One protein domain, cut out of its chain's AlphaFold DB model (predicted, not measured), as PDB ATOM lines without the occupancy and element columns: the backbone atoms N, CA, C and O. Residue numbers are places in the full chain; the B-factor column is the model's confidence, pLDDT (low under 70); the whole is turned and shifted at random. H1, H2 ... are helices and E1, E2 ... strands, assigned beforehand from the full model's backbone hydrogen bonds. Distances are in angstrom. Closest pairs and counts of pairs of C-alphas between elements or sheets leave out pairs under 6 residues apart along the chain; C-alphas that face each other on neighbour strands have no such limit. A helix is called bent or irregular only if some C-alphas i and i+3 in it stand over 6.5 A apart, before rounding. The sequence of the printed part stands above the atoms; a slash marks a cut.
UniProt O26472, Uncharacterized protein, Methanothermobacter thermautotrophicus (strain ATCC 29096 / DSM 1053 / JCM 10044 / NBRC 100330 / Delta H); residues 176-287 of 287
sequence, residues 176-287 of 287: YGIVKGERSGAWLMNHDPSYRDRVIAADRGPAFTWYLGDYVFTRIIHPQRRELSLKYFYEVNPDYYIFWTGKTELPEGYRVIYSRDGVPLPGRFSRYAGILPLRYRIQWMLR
ATOM      1  N   TYR A 176      42.847  72.728 113.996       71.94
ATOM      2  CA  TYR A 176      43.599  73.900 113.562       71.94
ATOM      3  C   TYR A 176      44.586  73.550 112.449       71.94
ATOM      4  O   TYR A 176      45.239  72.506 112.491       71.94
ATOM      5  N   GLY A 177      44.694  74.435 111.453       69.56
ATOM      6  CA  GLY A 177      45.486  74.208 110.241       69.56
ATOM      7  C   GLY A 177      46.942  73.860 110.536       69.56
ATOM      8  O   GLY A 177      47.428  72.850 110.034       69.56
ATOM      9  N   ILE A 178      47.606  74.621 111.416       72.25
ATOM     10  CA  ILE A 178      49.019  74.376 111.751       72.25
ATOM     11  C   ILE A 178      49.201  72.976 112.347       72.25
ATOM     12  O   ILE A 178      50.067  72.238 111.895       72.25
ATOM     13  N   VAL A 179      48.326  72.554 113.267       76.00
ATOM     14  CA  VAL A 179      48.381  71.209 113.872       76.00
ATOM     15  C   VAL A 179      48.124  70.110 112.832       76.00
ATOM     16  O   VAL A 179      48.741  69.048 112.888       76.00
ATOM     17  N   LYS A 180      47.254  70.355 111.840       73.62
ATOM     18  CA  LYS A 180      47.060  69.439 110.701       73.62
ATOM     19  C   LYS A 180      48.312  69.328 109.816       73.62
ATOM     20  O   LYS A 180      48.582  68.238 109.318       73.62
ATOM     21  N   GLY A 181      49.083  70.405 109.654       72.00
ATOM     22  CA  GLY A 181      50.373  70.386 108.951       72.00
ATOM     23  C   GLY A 181      51.504  69.740 109.746       72.00
ATOM     24  O   GLY A 181      52.278  68.964 109.203       72.00
ATOM     25  N   GLU A 182      51.569  69.987 111.052       78.19
ATOM     26  CA  GLU A 182      52.528  69.317 111.937       78.19
ATOM     27  C   GLU A 182      52.320  67.791 111.898       78.19
ATOM     28  O   GLU A 182      53.275  67.035 111.726       78.19
ATOM     29  N   ARG A 183      51.054  67.343 111.910       79.19
ATOM     30  CA  ARG A 183      50.674  65.938 111.675       79.19
ATOM     31  C   ARG A 183      51.022  65.427 110.277       79.19
ATOM     32  O   ARG A 183      51.311  64.242 110.142       79.19
ATOM     33  N   SER A 184      50.983  66.261 109.232       73.06
ATOM     34  CA  SER A 184      51.325  65.808 107.874       73.06
ATOM     35  C   SER A 184      52.822  65.532 107.705       73.06
ATOM     36  O   SER A 184      53.179  64.732 106.846       73.06
ATOM     37  N   GLY A 185      53.678  66.071 108.585       75.25
ATOM     38  CA  GLY A 185      55.090  65.691 108.680       75.25
ATOM     39  C   GLY A 185      55.302  64.183 108.874       75.25
ATOM     40  O   GLY A 185      56.224  63.623 108.286       75.25
ATOM     41  N   ALA A 186      54.393  63.495 109.578       81.94
ATOM     42  CA  ALA A 186      54.431  62.039 109.765       81.94
ATOM     43  C   ALA A 186      54.299  61.230 108.455       81.94
ATOM     44  O   ALA A 186      54.592  60.037 108.441       81.94
ATOM     45  N   TRP A 187      53.927  61.859 107.329       86.06
ATOM     46  CA  TRP A 187      54.035  61.243 106.000       86.06
ATOM     47  C   TRP A 187      55.459  60.747 105.711       86.06
ATOM     48  O   TRP A 187      55.621  59.689 105.105       86.06
ATOM     49  N   LEU A 188      56.481  61.457 106.207       85.06
ATOM     50  CA  LEU A 188      57.886  61.093 106.027       85.06
ATOM     51  C   LEU A 188      58.208  59.692 106.562       85.06
ATOM     52  O   LEU A 188      58.942  58.958 105.912       85.06
ATOM     53  N   MET A 189      57.594  59.292 107.678       89.62
ATOM     54  CA  MET A 189      57.812  57.982 108.308       89.62
ATOM     55  C   MET A 189      57.400  56.813 107.399       89.62
ATOM     56  O   MET A 189      57.956  55.725 107.502       89.62
ATOM     57  N   ASN A 190      56.430  57.042 106.507       88.81
ATOM     58  CA  ASN A 190      55.986  56.065 105.510       88.81
ATOM     59  C   ASN A 190      56.764  56.177 104.188       88.81
ATOM     60  O   ASN A 190      56.728  55.252 103.380       88.81
ATOM     61  N   HIS A 191      57.409  57.320 103.934       86.50
ATOM     62  CA  HIS A 191      58.115  57.597 102.686       86.50
ATOM     63  C   HIS A 191      59.587  57.171 102.725       86.50
ATOM     64  O   HIS A 191      60.055  56.536 101.783       86.50
ATOM     65  N   ASP A 192      60.300  57.498 103.806       88.06
ATOM     66  CA  ASP A 192      61.645  56.994 104.081       88.06
ATOM     67  C   ASP A 192      61.626  56.192 105.393       88.06
ATOM     68  O   ASP A 192      61.665  56.781 106.473       88.06
ATOM     69  N   PRO A 193      61.605  54.847 105.342       91.00
ATOM     70  CA  PRO A 193      61.738  54.011 106.536       91.00
ATOM     71  C   PRO A 193      63.047  54.243 107.316       91.00
ATOM     72  O   PRO A 193      63.106  53.928 108.502       91.00
ATOM     73  N   SER A 194      64.074  54.813 106.670       92.44
ATOM     74  CA  SER A 194      65.351  55.218 107.278       92.44
ATOM     75  C   SER A 194      65.385  56.688 107.722       92.44
ATOM     76  O   SER A 194      66.461  57.215 107.986       92.44
ATOM     77  N   TYR A 195      64.234  57.370 107.854       88.31
ATOM     78  CA  TYR A 195      64.188  58.799 108.209       88.31
ATOM     79  C   TYR A 195      64.907  59.161 109.522       88.31
ATOM     80  O   TYR A 195      65.290  60.314 109.687       88.31
ATOM     81  N   ARG A 196      65.091  58.204 110.444       92.38
ATOM     82  CA  ARG A 196      65.818  58.411 111.712       92.38
ATOM     83  C   ARG A 196      67.338  58.477 111.555       92.38
ATOM     84  O   ARG A 196      68.031  58.992 112.422       92.38
ATOM     85  N   ASP A 197      67.857  57.994 110.428       93.88
ATOM     86  CA  ASP A 197      69.272  58.105 110.061       93.88
ATOM     87  C   ASP A 197      69.548  59.393 109.253       93.88
ATOM     88  O   ASP A 197      70.591  59.525 108.607       93.88
ATOM     89  N   ARG A 198      68.590  60.334 109.230       90.31
ATOM     90  CA  ARG A 198      68.604  61.562 108.422       90.31
ATOM     91  C   ARG A 198      68.625  62.792 109.311       90.31
ATOM     92  O   ARG A 198      67.954  62.854 110.337       90.31
ATOM     93  N   VAL A 199      69.316  63.831 108.866       93.56
ATOM     94  CA  VAL A 199      69.281  65.126 109.543       93.56
ATOM     95  C   VAL A 199      68.027  65.881 109.101       93.56
ATOM     96  O   VAL A 199      67.927  66.338 107.963       93.56
ATOM     97  N   ILE A 200      67.055  66.027 110.003       91.88
ATOM     98  CA  ILE A 200      65.792  66.719 109.721       91.88
ATOM     99  C   ILE A 200      65.814  68.113 110.350       91.88
ATOM    100  O   ILE A 200      66.055  68.270 111.546       91.88
ATOM    101  N   ALA A 201      65.515  69.139 109.559       91.94
ATOM    102  CA  ALA A 201      65.286  70.501 110.023       91.94
ATOM    103  C   ALA A 201      63.834  70.934 109.779       91.94
ATOM    104  O   ALA A 201      63.181  70.470 108.846       91.94
ATOM    105  N   ALA A 202      63.325  71.868 110.582       87.94
ATOM    106  CA  ALA A 202      62.023  72.475 110.344       87.94
ATOM    107  C   ALA A 202      61.863  73.880 110.932       87.94
ATOM    108  O   ALA A 202      62.480  74.213 111.947       87.94
ATOM    109  N   ASP A 203      60.959  74.680 110.364       84.94
ATOM    110  CA  ASP A 203      60.586  75.988 110.929       84.94
ATOM    111  C   ASP A 203      59.917  75.867 112.313       84.94
ATOM    112  O   ASP A 203      60.055  76.749 113.163       84.94
ATOM    113  N   ARG A 204      59.260  74.731 112.577       85.25
ATOM    114  CA  ARG A 204      58.597  74.380 113.842       85.25
ATOM    115  C   ARG A 204      59.174  73.101 114.457       85.25
ATOM    116  O   ARG A 204      58.427  72.211 114.860       85.25
ATOM    117  N   GLY A 205      60.506  73.028 114.541       90.19
ATOM    118  CA  GLY A 205      61.276  71.878 115.048       90.19
ATOM    119  C   GLY A 205      60.617  71.082 116.188       90.19
ATOM    120  O   GLY A 205      60.324  69.913 115.973       90.19
ATOM    121  N   PRO A 206      60.260  71.678 117.347       91.75
ATOM    122  CA  PRO A 206      59.703  70.929 118.479       91.75
ATOM    123  C   PRO A 206      58.383  70.207 118.178       91.75
ATOM    124  O   PRO A 206      58.127  69.145 118.742       91.75
ATOM    125  N   ALA A 207      57.550  70.753 117.286       87.88
ATOM    126  CA  ALA A 207      56.295  70.117 116.897       87.88
ATOM    127  C   ALA A 207      56.538  68.925 115.962       87.88
ATOM    128  O   ALA A 207      55.945  67.865 116.147       87.88
ATOM    129  N   PHE A 208      57.449  69.063 114.997       88.56
ATOM    130  CA  PHE A 208      57.825  67.947 114.129       88.56
ATOM    131  C   PHE A 208      58.617  66.868 114.879       88.56
ATOM    132  O   PHE A 208      58.390  65.692 114.614       88.56
ATOM    133  N   THR A 209      59.425  67.236 115.881       93.19
ATOM    134  CA  THR A 209      60.065  66.283 116.804       93.19
ATOM    135  C   THR A 209      59.034  65.384 117.484       93.19
ATOM    136  O   THR A 209      59.205  64.169 117.541       93.19
ATOM    137  N   TRP A 210      57.927  65.966 117.957       92.19
ATOM    138  CA  TRP A 210      56.835  65.210 118.570       92.19
ATOM    139  C   TRP A 210      56.166  64.239 117.585       92.19
ATOM    140  O   TRP A 210      55.960  63.076 117.920       92.19
ATOM    141  N   TYR A 211      55.835  64.692 116.370       89.69
ATOM    142  CA  TYR A 211      55.108  63.861 115.400       89.69
ATOM    143  C   TYR A 211      55.965  62.814 114.679       89.69
ATOM    144  O   TYR A 211      55.425  61.786 114.281       89.69
ATOM    145  N   LEU A 212      57.270  63.048 114.522       90.31
ATOM    146  CA  LEU A 212      58.210  62.075 113.951       90.31
ATOM    147  C   LEU A 212      58.805  61.130 115.006       90.31
ATOM    148  O   LEU A 212      59.355  60.089 114.647       90.31
ATOM    149  N   GLY A 213      58.701  61.472 116.295       92.81
ATOM    150  CA  GLY A 213      59.309  60.707 117.385       92.81
ATOM    151  C   GLY A 213      60.840  60.683 117.331       92.81
ATOM    152  O   GLY A 213      61.441  59.713 117.782       92.81
ATOM    153  N   ASP A 214      61.450  61.709 116.734       92.62
ATOM    154  CA  ASP A 214      62.895  61.853 116.544       92.62
ATOM    155  C   ASP A 214      63.281  63.340 116.428       92.62
ATOM    156  O   ASP A 214      62.427  64.174 116.135       92.62
ATOM    157  N   TYR A 215      64.533  63.709 116.701       95.25
ATOM    158  CA  TYR A 215      64.935  65.108 116.861       95.25
ATOM    159  C   TYR A 215      64.950  65.903 115.544       95.25
ATOM    160  O   TYR A 215      65.708  65.610 114.623       95.25
ATOM    161  N   VAL A 216      64.183  66.998 115.501       93.38
ATOM    162  CA  VAL A 216      64.145  67.937 114.372       93.38
ATOM    163  C   VAL A 216      64.774  69.283 114.743       93.38
ATOM    164  O   VAL A 216      64.300  70.007 115.627       93.38
ATOM    165  N   PHE A 217      65.814  69.676 114.006       94.69
ATOM    166  CA  PHE A 217      66.502  70.954 114.175       94.69
ATOM    167  C   PHE A 217      65.583  72.134 113.849       94.69
ATOM    168  O   PHE A 217      65.089  72.269 112.731       94.69
ATOM    169  N   THR A 218      65.410  73.071 114.784       92.62
ATOM    170  CA  THR A 218      64.658  74.304 114.488       92.62
ATOM    171  C   THR A 218      65.476  75.210 113.568       92.62
ATOM    172  O   THR A 218      66.539  75.695 113.963       92.62
ATOM    173  N   ARG A 219      64.992  75.460 112.349       90.88
ATOM    174  CA  ARG A 219      65.594  76.373 111.369       90.88
ATOM    175  C   ARG A 219      64.503  77.179 110.676       90.88
ATOM    176  O   ARG A 219      63.715  76.637 109.917       90.88
ATOM    177  N   ILE A 220      64.471  78.483 110.947       87.56
ATOM    178  CA  ILE A 220      63.497  79.419 110.376       87.56
ATOM    179  C   ILE A 220      64.232  80.314 109.380       87.56
ATOM    180  O   ILE A 220      65.063  81.132 109.776       87.56
ATOM    181  N   ILE A 221      63.911  80.176 108.095       85.81
ATOM    182  CA  ILE A 221      64.455  81.026 107.029       85.81
ATOM    183  C   ILE A 221      63.733  82.377 107.083       85.81
ATOM    184  O   ILE A 221      62.607  82.521 106.610       85.81
ATOM    185  N   HIS A 222      64.364  83.366 107.712       83.62
ATOM    186  CA  HIS A 222      63.739  84.650 108.023       83.62
ATOM    187  C   HIS A 222      64.011  85.665 106.898       83.62
ATOM    188  O   HIS A 222      65.179  86.001 106.696       83.62
ATOM    189  N   PRO A 223      63.002  86.223 106.195       81.88
ATOM    190  CA  PRO A 223      63.232  87.067 105.013       81.88
ATOM    191  C   PRO A 223      64.185  88.246 105.262       81.88
ATOM    192  O   PRO A 223      65.124  88.464 104.507       81.88
ATOM    193  N   GLN A 224      64.017  88.950 106.385       85.62
ATOM    194  CA  GLN A 224      64.828  90.115 106.769       85.62
ATOM    195  C   GLN A 224      66.217  89.757 107.337       85.62
ATOM    196  O   GLN A 224      66.995  90.648 107.657       85.62
ATOM    197  N   ARG A 225      66.524  88.466 107.530       87.81
ATOM    198  CA  ARG A 225      67.823  87.964 108.025       87.81
ATOM    199  C   ARG A 225      68.258  86.727 107.225       87.81
ATOM    200  O   ARG A 225      68.821  85.786 107.787       87.81
ATOM    201  N   ARG A 226      67.943  86.719 105.920       87.00
ATOM    202  CA  ARG A 226      67.983  85.525 105.061       87.00
ATOM    203  C   ARG A 226      69.361  84.876 105.049       87.00
ATOM    204  O   ARG A 226      69.448  83.700 105.376       87.00
ATOM    205  N   GLU A 227      70.413  85.646 104.785       90.69
ATOM    206  CA  GLU A 227      71.808  85.181 104.764       90.69
ATOM    207  C   GLU A 227      72.203  84.443 106.055       90.69
ATOM    208  O   GLU A 227      72.593  83.279 106.008       90.69
ATOM    209  N   LEU A 228      71.999  85.066 107.221       91.88
ATOM    210  CA  LEU A 228      72.306  84.456 108.518       91.88
ATOM    211  C   LEU A 228      71.458  83.199 108.784       91.88
ATOM    212  O   LEU A 228      71.967  82.205 109.298       91.88
ATOM    213  N   SER A 229      70.173  83.217 108.415       90.56
ATOM    214  CA  SER A 229      69.305  82.043 108.572       90.56
ATOM    215  C   SER A 229      69.686  80.884 107.645       90.56
ATOM    216  O   SER A 229      69.610  79.731 108.063       90.56
ATOM    217  N   LEU A 230      70.150  81.181 106.425       91.06
ATOM    218  CA  LEU A 230      70.665  80.192 105.479       91.06
ATOM    219  C   LEU A 230      72.018  79.640 105.937       91.06
ATOM    220  O   LEU A 230      72.219  78.435 105.859       91.06
ATOM    221  N   LYS A 231      72.902  80.475 106.501       93.00
ATOM    222  CA  LYS A 231      74.152  80.019 107.121       93.00
ATOM    223  C   LYS A 231      73.875  78.962 108.197       93.00
ATOM    224  O   LYS A 231      74.343  77.837 108.071       93.00
ATOM    225  N   TYR A 232      73.034  79.275 109.186       91.50
ATOM    226  CA  TYR A 232      72.669  78.315 110.239       91.50
ATOM    227  C   TYR A 232      71.935  77.076 109.711       91.50
ATOM    228  O   TYR A 232      72.012  76.008 110.320       91.50
ATOM    229  N   PHE A 233      71.191  77.204 108.610       90.75
ATOM    230  CA  PHE A 233      70.532  76.085 107.944       90.75
ATOM    231  C   PHE A 233      71.550  75.136 107.289       90.75
ATOM    232  O   PHE A 233      71.529  73.942 107.577       90.75
ATOM    233  N   TYR A 234      72.486  75.656 106.492       91.44
ATOM    234  CA  TYR A 234      73.519  74.844 105.842       91.44
ATOM    235  C   TYR A 234      74.579  74.306 106.814       91.44
ATOM    236  O   TYR A 234      75.112  73.232 106.563       91.44
ATOM    237  N   GLU A 235      74.834  74.968 107.949       93.75
ATOM    238  CA  GLU A 235      75.671  74.423 109.037       93.75
ATOM    239  C   GLU A 235      75.134  73.098 109.604       93.75
ATOM    240  O   GLU A 235      75.915  72.266 110.057       93.75
ATOM    241  N   VAL A 236      73.812  72.885 109.574       91.06
ATOM    242  CA  VAL A 236      73.185  71.601 109.948       91.06
ATOM    243  C   VAL A 236      73.232  70.595 108.798       91.06
ATOM    244  O   VAL A 236      73.206  69.397 109.049       91.06
ATOM    245  N   ASN A 237      73.307  71.072 107.552       90.00
ATOM    246  CA  ASN A 237      73.243  70.268 106.330       90.00
ATOM    247  C   ASN A 237      72.103  69.215 106.360       90.00
ATOM    248  O   ASN A 237      72.374  68.014 106.295       90.00
ATOM    249  N   PRO A 238      70.833  69.640 106.513       91.31
ATOM    250  CA  PRO A 238      69.718  68.713 106.678       91.31
ATOM    251  C   PRO A 238      69.392  67.956 105.385       91.31
ATOM    252  O   PRO A 238      69.191  68.567 104.341       91.31
ATOM    253  N   ASP A 239      69.233  66.636 105.461       91.31
ATOM    254  CA  ASP A 239      68.639  65.849 104.375       91.31
ATOM    255  C   ASP A 239      67.212  66.344 104.079       91.31
ATOM    256  O   ASP A 239      66.840  66.570 102.928       91.31
ATOM    257  N   TYR A 240      66.423  66.576 105.134       88.50
ATOM    258  CA  TYR A 240      65.011  66.938 105.041       88.50
ATOM    259  C   TYR A 240      64.712  68.289 105.691       88.50
ATOM    260  O   TYR A 240      65.106  68.541 106.827       88.50
ATOM    261  N   TYR A 241      63.945  69.144 105.005       89.25
ATOM    262  CA  TYR A 241      63.447  70.407 105.558       89.25
ATOM    263  C   TYR A 241      61.918  70.493 105.505       89.25
ATOM    264  O   TYR A 241      61.324  70.393 104.430       89.25
ATOM    265  N   ILE A 242      61.287  70.707 106.664       85.38
ATOM    266  CA  ILE A 242      59.832  70.827 106.817       85.38
ATOM    267  C   ILE A 242      59.457  72.271 107.191       85.38
ATOM    268  O   ILE A 242      60.009  72.843 108.126       85.38
ATOM    269  N   PHE A 243      58.516  72.890 106.484       80.50
ATOM    270  CA  PHE A 243      58.058  74.243 106.782       80.50
ATOM    271  C   PHE A 243      56.595  74.469 106.425       80.50
ATOM    272  O   PHE A 243      56.025  73.830 105.546       80.50
ATOM    273  N   TRP A 244      55.986  75.412 107.132       68.50
ATOM    274  CA  TRP A 244      54.567  75.724 107.048       68.50
ATOM    275  C   TRP A 244      54.272  76.861 106.049       68.50
ATOM    276  O   TRP A 244      53.216  76.906 105.424       68.50
ATOM    277  N   THR A 245      55.186  77.815 105.845       61.84
ATOM    278  CA  THR A 245      54.861  79.039 105.089       61.84
ATOM    279  C   THR A 245      55.243  79.000 103.606       61.84
ATOM    280  O   THR A 245      56.403  79.171 103.245       61.84
ATOM    281  N   GLY A 246      54.243  78.980 102.717       55.81
ATOM    282  CA  GLY A 246      54.422  79.112 101.255       55.81
ATOM    283  C   GLY A 246      54.960  80.454 100.732       55.81
ATOM    284  O   GLY A 246      54.994  80.660  99.526       55.81
ATOM    285  N   LYS A 247      55.369  81.367 101.622       57.06
ATOM    286  CA  LYS A 247      56.073  82.621 101.292       57.06
ATOM    287  C   LYS A 247      57.593  82.525 101.486       57.06
ATOM    288  O   LYS A 247      58.295  83.500 101.237       57.06
ATOM    289  N   THR A 248      58.098  81.391 101.965       61.81
ATOM    290  CA  THR A 248      59.530  81.187 102.192       61.81
ATOM    291  C   THR A 248      60.215  80.830 100.883       61.81
ATOM    292  O   THR A 248      59.981  79.755 100.335       61.81
ATOM    293  N   GLU A 249      61.090  81.709 100.396       70.75
ATOM    294  CA  GLU A 249      62.016  81.343  99.330       70.75
ATOM    295  C   GLU A 249      62.945  80.219  99.783       70.75
ATOM    296  O   GLU A 249      63.525  80.236 100.874       70.75
ATOM    297  N   LEU A 250      63.116  79.267  98.883       74.00
ATOM    298  CA  LEU A 250      63.759  77.985  99.111       74.00
ATOM    299  C   LEU A 250      65.266  78.182  99.353       74.00
ATOM    300  O   LEU A 250      65.846  79.112  98.781       74.00
ATOM    301  N   PRO A 251      65.922  77.330 100.156       81.75
ATOM    302  CA  PRO A 251      67.368  77.166 100.085       81.75
ATOM    303  C   PRO A 251      67.787  76.658  98.700       81.75
ATOM    304  O   PRO A 251      67.063  75.906  98.041       81.75
ATOM    305  N   GLU A 252      68.974  77.055  98.260       81.25
ATOM    306  CA  GLU A 252      69.570  76.551  97.030       81.25
ATOM    307  C   GLU A 252      69.892  75.058  97.166       81.25
ATOM    308  O   GLU A 252      70.319  74.587  98.216       81.25
ATOM    309  N   GLY A 253      69.639  74.296  96.101       79.88
ATOM    310  CA  GLY A 253      69.760  72.840  96.104       79.88
ATOM    311  C   GLY A 253      68.553  72.094  96.682       79.88
ATOM    312  O   GLY A 253      68.492  70.880  96.519       79.88
ATOM    313  N   TYR A 254      67.564  72.767  97.290       75.94
ATOM    314  CA  TYR A 254      66.436  72.070  97.922       75.94
ATOM    315  C   TYR A 254      65.301  71.742  96.923       75.94
ATOM    316  O   TYR A 254      65.181  72.386  95.873       75.94
ATOM    317  N   ARG A 255      64.544  70.655  97.184       71.81
ATOM    318  CA  ARG A 255      63.548  70.047  96.263       71.81
ATOM    319  C   ARG A 255      62.178  69.657  96.886       71.81
ATOM    320  O   ARG A 255      62.120  69.459  98.087       71.81
ATOM    321  N   VAL A 256      61.138  69.532  96.025       76.50
ATOM    322  CA  VAL A 256      59.770  68.974  96.206       76.50
ATOM    323  C   VAL A 256      59.693  67.438  96.221       76.50
ATOM    324  O   VAL A 256      60.280  66.844  95.320       76.50
ATOM    325  N   ILE A 257      58.858  66.830  97.092       74.25
ATOM    326  CA  ILE A 257      58.260  65.466  96.945       74.25
ATOM    327  C   ILE A 257      56.910  65.170  97.702       74.25
ATOM    328  O   ILE A 257      56.392  64.066  97.579       74.25
ATOM    329  N   TYR A 258      56.322  66.089  98.487       77.38
ATOM    330  CA  TYR A 258      55.044  65.996  99.271       77.38
ATOM    331  C   TYR A 258      54.364  67.337  99.736       77.38
ATOM    332  O   TYR A 258      54.869  68.042 100.615       77.38
ATOM    333  N   SER A 259      53.157  67.671  99.259       69.75
ATOM    334  CA  SER A 259      52.384  68.834  99.753       69.75
ATOM    335  C   SER A 259      51.016  68.438 100.281       69.75
ATOM    336  O   SER A 259      50.390  67.514  99.764       69.75
ATOM    337  N   ARG A 260      50.508  69.206 101.246       65.00
ATOM    338  CA  ARG A 260      49.102  69.176 101.663       65.00
ATOM    339  C   ARG A 260      48.669  70.569 102.109       65.00
ATOM    340  O   ARG A 260      49.529  71.360 102.478       65.00
ATOM    341  N   ASP A 261      47.373  70.870 102.063       53.72
ATOM    342  CA  ASP A 261      46.792  72.192 102.344       53.72
ATOM    343  C   ASP A 261      47.446  72.916 103.536       53.72
ATOM    344  O   ASP A 261      47.283  72.526 104.692       53.72
ATOM    345  N   GLY A 262      48.206  73.979 103.244       46.19
ATOM    346  CA  GLY A 262      48.944  74.766 104.242       46.19
ATOM    347  C   GLY A 262      50.407  74.364 104.487       46.19
ATOM    348  O   GLY A 262      51.065  75.042 105.259       46.19
ATOM    349  N   VAL A 263      50.940  73.331 103.824       40.28
ATOM    350  CA  VAL A 263      52.346  72.876 103.916       40.28
ATOM    351  C   VAL A 263      52.923  72.626 102.509       40.28
ATOM    352  O   VAL A 263      52.728  71.550 101.923       40.28
ATOM    353  N   PRO A 264      53.624  73.613 101.926       36.66
ATOM    354  CA  PRO A 264      54.436  73.443 100.727       36.66
ATOM    355  C   PRO A 264      55.917  73.280 101.081       36.66
ATOM    356  O   PRO A 264      56.423  74.010 101.918       36.66
ATOM    357  N   LEU A 265      56.639  72.405 100.380       40.53
ATOM    358  CA  LEU A 265      58.108  72.307 100.427       40.53
ATOM    359  C   LEU A 265      58.648  72.104  98.971       40.53
ATOM    360  O   LEU A 265      57.811  71.971  98.078       40.53
ATOM    361  N   PRO A 266      59.940  72.248  98.601       33.44
ATOM    362  CA  PRO A 266      60.205  73.176  97.481       33.44
ATOM    363  C   PRO A 266      61.270  72.810  96.409       33.44
ATOM    364  O   PRO A 266      62.424  72.667  96.766       33.44
ATOM    365  N   GLY A 267      60.980  72.752  95.089       26.89
ATOM    366  CA  GLY A 267      61.934  72.192  94.093       26.89
ATOM    367  C   GLY A 267      61.627  72.056  92.591       26.89
ATOM    368  O   GLY A 267      60.487  72.148  92.150       26.89
ATOM    369  N   ARG A 268      62.676  71.752  91.803       30.28
ATOM    370  CA  ARG A 268      62.642  71.558  90.329       30.28
ATOM    371  C   ARG A 268      61.974  70.223  89.921       30.28
ATOM    372  O   ARG A 268      62.324  69.197  90.498       30.28
ATOM    373  N   PHE A 269      61.091  70.140  88.917       27.84
ATOM    374  CA  PHE A 269      60.608  71.126  87.926       27.84
ATOM    375  C   PHE A 269      59.062  71.125  87.867       27.84
ATOM    376  O   PHE A 269      58.453  70.070  87.966       27.84
ATOM    377  N   SER A 270      58.460  72.296  87.619       26.94
ATOM    378  CA  SER A 270      57.029  72.536  87.320       26.94
ATOM    379  C   SER A 270      55.957  71.968  88.280       26.94
ATOM    380  O   SER A 270      55.391  70.906  88.051       26.94
ATOM    381  N   ARG A 271      55.563  72.825  89.238       28.31
ATOM    382  CA  ARG A 271      54.323  72.820  90.052       28.31
ATOM    383  C   ARG A 271      54.119  71.672  91.075       28.31
ATOM    384  O   ARG A 271      54.025  70.504  90.730       28.31
ATOM    385  N   TYR A 272      53.850  72.097  92.319       33.50
ATOM    386  CA  TYR A 272      53.417  71.324  93.505       33.50
ATOM    387  C   TYR A 272      54.514  70.519  94.245       33.50
ATOM    388  O   TYR A 272      55.576  70.253  93.699       33.50
ATOM    389  N   ALA A 273      54.324  70.309  95.558       33.97
ATOM    390  CA  ALA A 273      55.380  70.508  96.578       33.97
ATOM    391  C   ALA A 273      55.917  69.243  97.305       33.97
ATOM    392  O   ALA A 273      55.287  68.204  97.201       33.97
ATOM    393  N   GLY A 274      57.049  69.365  98.047       29.58
ATOM    394  CA  GLY A 274      57.391  68.804  99.388       29.58
ATOM    395  C   GLY A 274      58.824  68.357  99.751       29.58
ATOM    396  O   GLY A 274      59.753  69.057  99.407       29.58
ATOM    397  N   ILE A 275      58.973  67.244 100.494       33.94
ATOM    398  CA  ILE A 275      60.217  66.747 101.158       33.94
ATOM    399  C   ILE A 275      61.353  66.396 100.138       33.94
ATOM    400  O   ILE A 275      61.169  66.581  98.939       33.94
ATOM    401  N   LEU A 276      62.547  65.936 100.553       38.78
ATOM    402  CA  LEU A 276      63.754  66.011  99.710       38.78
ATOM    403  C   LEU A 276      64.863  64.954  99.962       38.78
ATOM    404  O   LEU A 276      65.456  64.962 101.024       38.78
ATOM    405  N   PRO A 277      65.281  64.128  98.986       27.53
ATOM    406  CA  PRO A 277      66.596  63.478  99.013       27.53
ATOM    407  C   PRO A 277      67.564  64.109  97.999       27.53
ATOM    408  O   PRO A 277      67.174  64.374  96.854       27.53
ATOM    409  N   LEU A 278      68.846  64.281  98.357       31.61
ATOM    410  CA  LEU A 278      69.867  64.672  97.377       31.61
ATOM    411  C   LEU A 278      71.255  64.057  97.612       31.61
ATOM    412  O   LEU A 278      72.042  64.506  98.438       31.61
ATOM    413  N   ARG A 279      71.610  63.107  96.740       28.03
ATOM    414  CA  ARG A 279      72.985  62.939  96.248       28.03
ATOM    415  C   ARG A 279      72.968  62.493  94.788       28.03
ATOM    416  O   ARG A 279      72.828  61.310  94.499       28.03
ATOM    417  N   TYR A 280      73.217  63.428  93.871       27.28
ATOM    418  CA  TYR A 280      73.945  63.069  92.654       27.28
ATOM    419  C   TYR A 280      75.423  63.004  93.026       27.28
ATOM    420  O   TYR A 280      76.065  64.021  93.286       27.28
ATOM    421  N   ARG A 281      75.960  61.787  93.104       23.89
ATOM    422  CA  ARG A 281      77.375  61.545  93.393       23.89
ATOM    423  C   ARG A 281      78.165  61.644  92.087       23.89
ATOM    424  O   ARG A 281      78.496  60.620  91.499       23.89
ATOM    425  N   ILE A 282      78.459  62.861  91.623       23.50
ATOM    426  CA  ILE A 282      79.397  63.051  90.504       23.50
ATOM    427  C   ILE A 282      80.809  62.762  91.025       23.50
ATOM    428  O   ILE A 282      81.502  63.643  91.533       23.50
ATOM    429  N   GLN A 283      81.226  61.499  90.929       22.61
ATOM    430  CA  GLN A 283      82.638  61.148  90.982       22.61
ATOM    431  C   GLN A 283      83.290  61.608  89.679       22.61
ATOM    432  O   GLN A 283      83.183  60.933  88.658       22.61
ATOM    433  N   TRP A 284      84.022  62.718  89.731       22.06
ATOM    434  CA  TRP A 284      85.108  62.938  88.782       22.06
ATOM    435  C   TRP A 284      86.244  61.968  89.126       22.06
ATOM    436  O   TRP A 284      87.133  62.287  89.911       22.06
ATOM    437  N   MET A 285      86.194  60.760  88.561       21.88
ATOM    438  CA  MET A 285      87.400  59.958  88.378       21.88
ATOM    439  C   MET A 285      88.036  60.376  87.057       21.88
ATOM    440  O   MET A 285      87.590  59.961  85.991       21.88
ATOM    441  N   LEU A 286      89.075  61.203  87.150       24.86
ATOM    442  CA  LEU A 286      90.031  61.364  86.062       24.86
ATOM    443  C   LEU A 286      90.854  60.072  85.951       24.86
ATOM    444  O   LEU A 286      91.540  59.678  86.896       24.86
ATOM    445  N   ARG A 287      90.765  59.438  84.784       30.25
ATOM    446  CA  ARG A 287      91.858  58.711  84.138       30.25
ATOM    447  C   ARG A 287      92.113  59.399  82.805       30.25
ATOM    448  O   ARG A 287      91.107  59.869  82.227       30.25
TER     449      ARG A 287
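This is residues 176 to 287 of the 287 residues of an uncharacterized protein of Methanothermobacter thermautotrophicus (strain ATCC 29096 / DSM 1053 / JCM 10044 / NBRC 100330 / Delta H) (UniProt O26472). With little regular structure, the printed part has a small parallel sheet, E2 E1 E3, with H3 over one face, loops beyond E3, and residues 280 to 287 sticking out. Among 112 residues, four named helices and three strands, a mixed class, hold 44. The whole is compact, its radius of gyration of the C-alphas 14.4 A, spanning 58 by 36 by 29 A.

Find H1 at C-alpha 177, (45.486, 74.208, 110.241), running to 184; then H2, 187 to 191; E1, 200 to 202; H3, 205 to 212; E2, 216 to 218; H4, 223 to 236, 19.0 A from first to last C-alpha and irregular, C-alphas 224 and 227 8.8 A apart; E3, residues 240 to 242, ending at C-alpha 242, (59.832, 70.827, 106.817).

Between neighbours E1 and E3, N 201 and O 240 are within hydrogen-bond range, 2.8 A. H3 is on the sheet and touches H1, closest C-alphas 182 and 208, 5.9 A; H4 only grazes the sheet.

The printed part has no cut; pLDDT is under 70 at residues 177, 244 to 248 and 259 to 287.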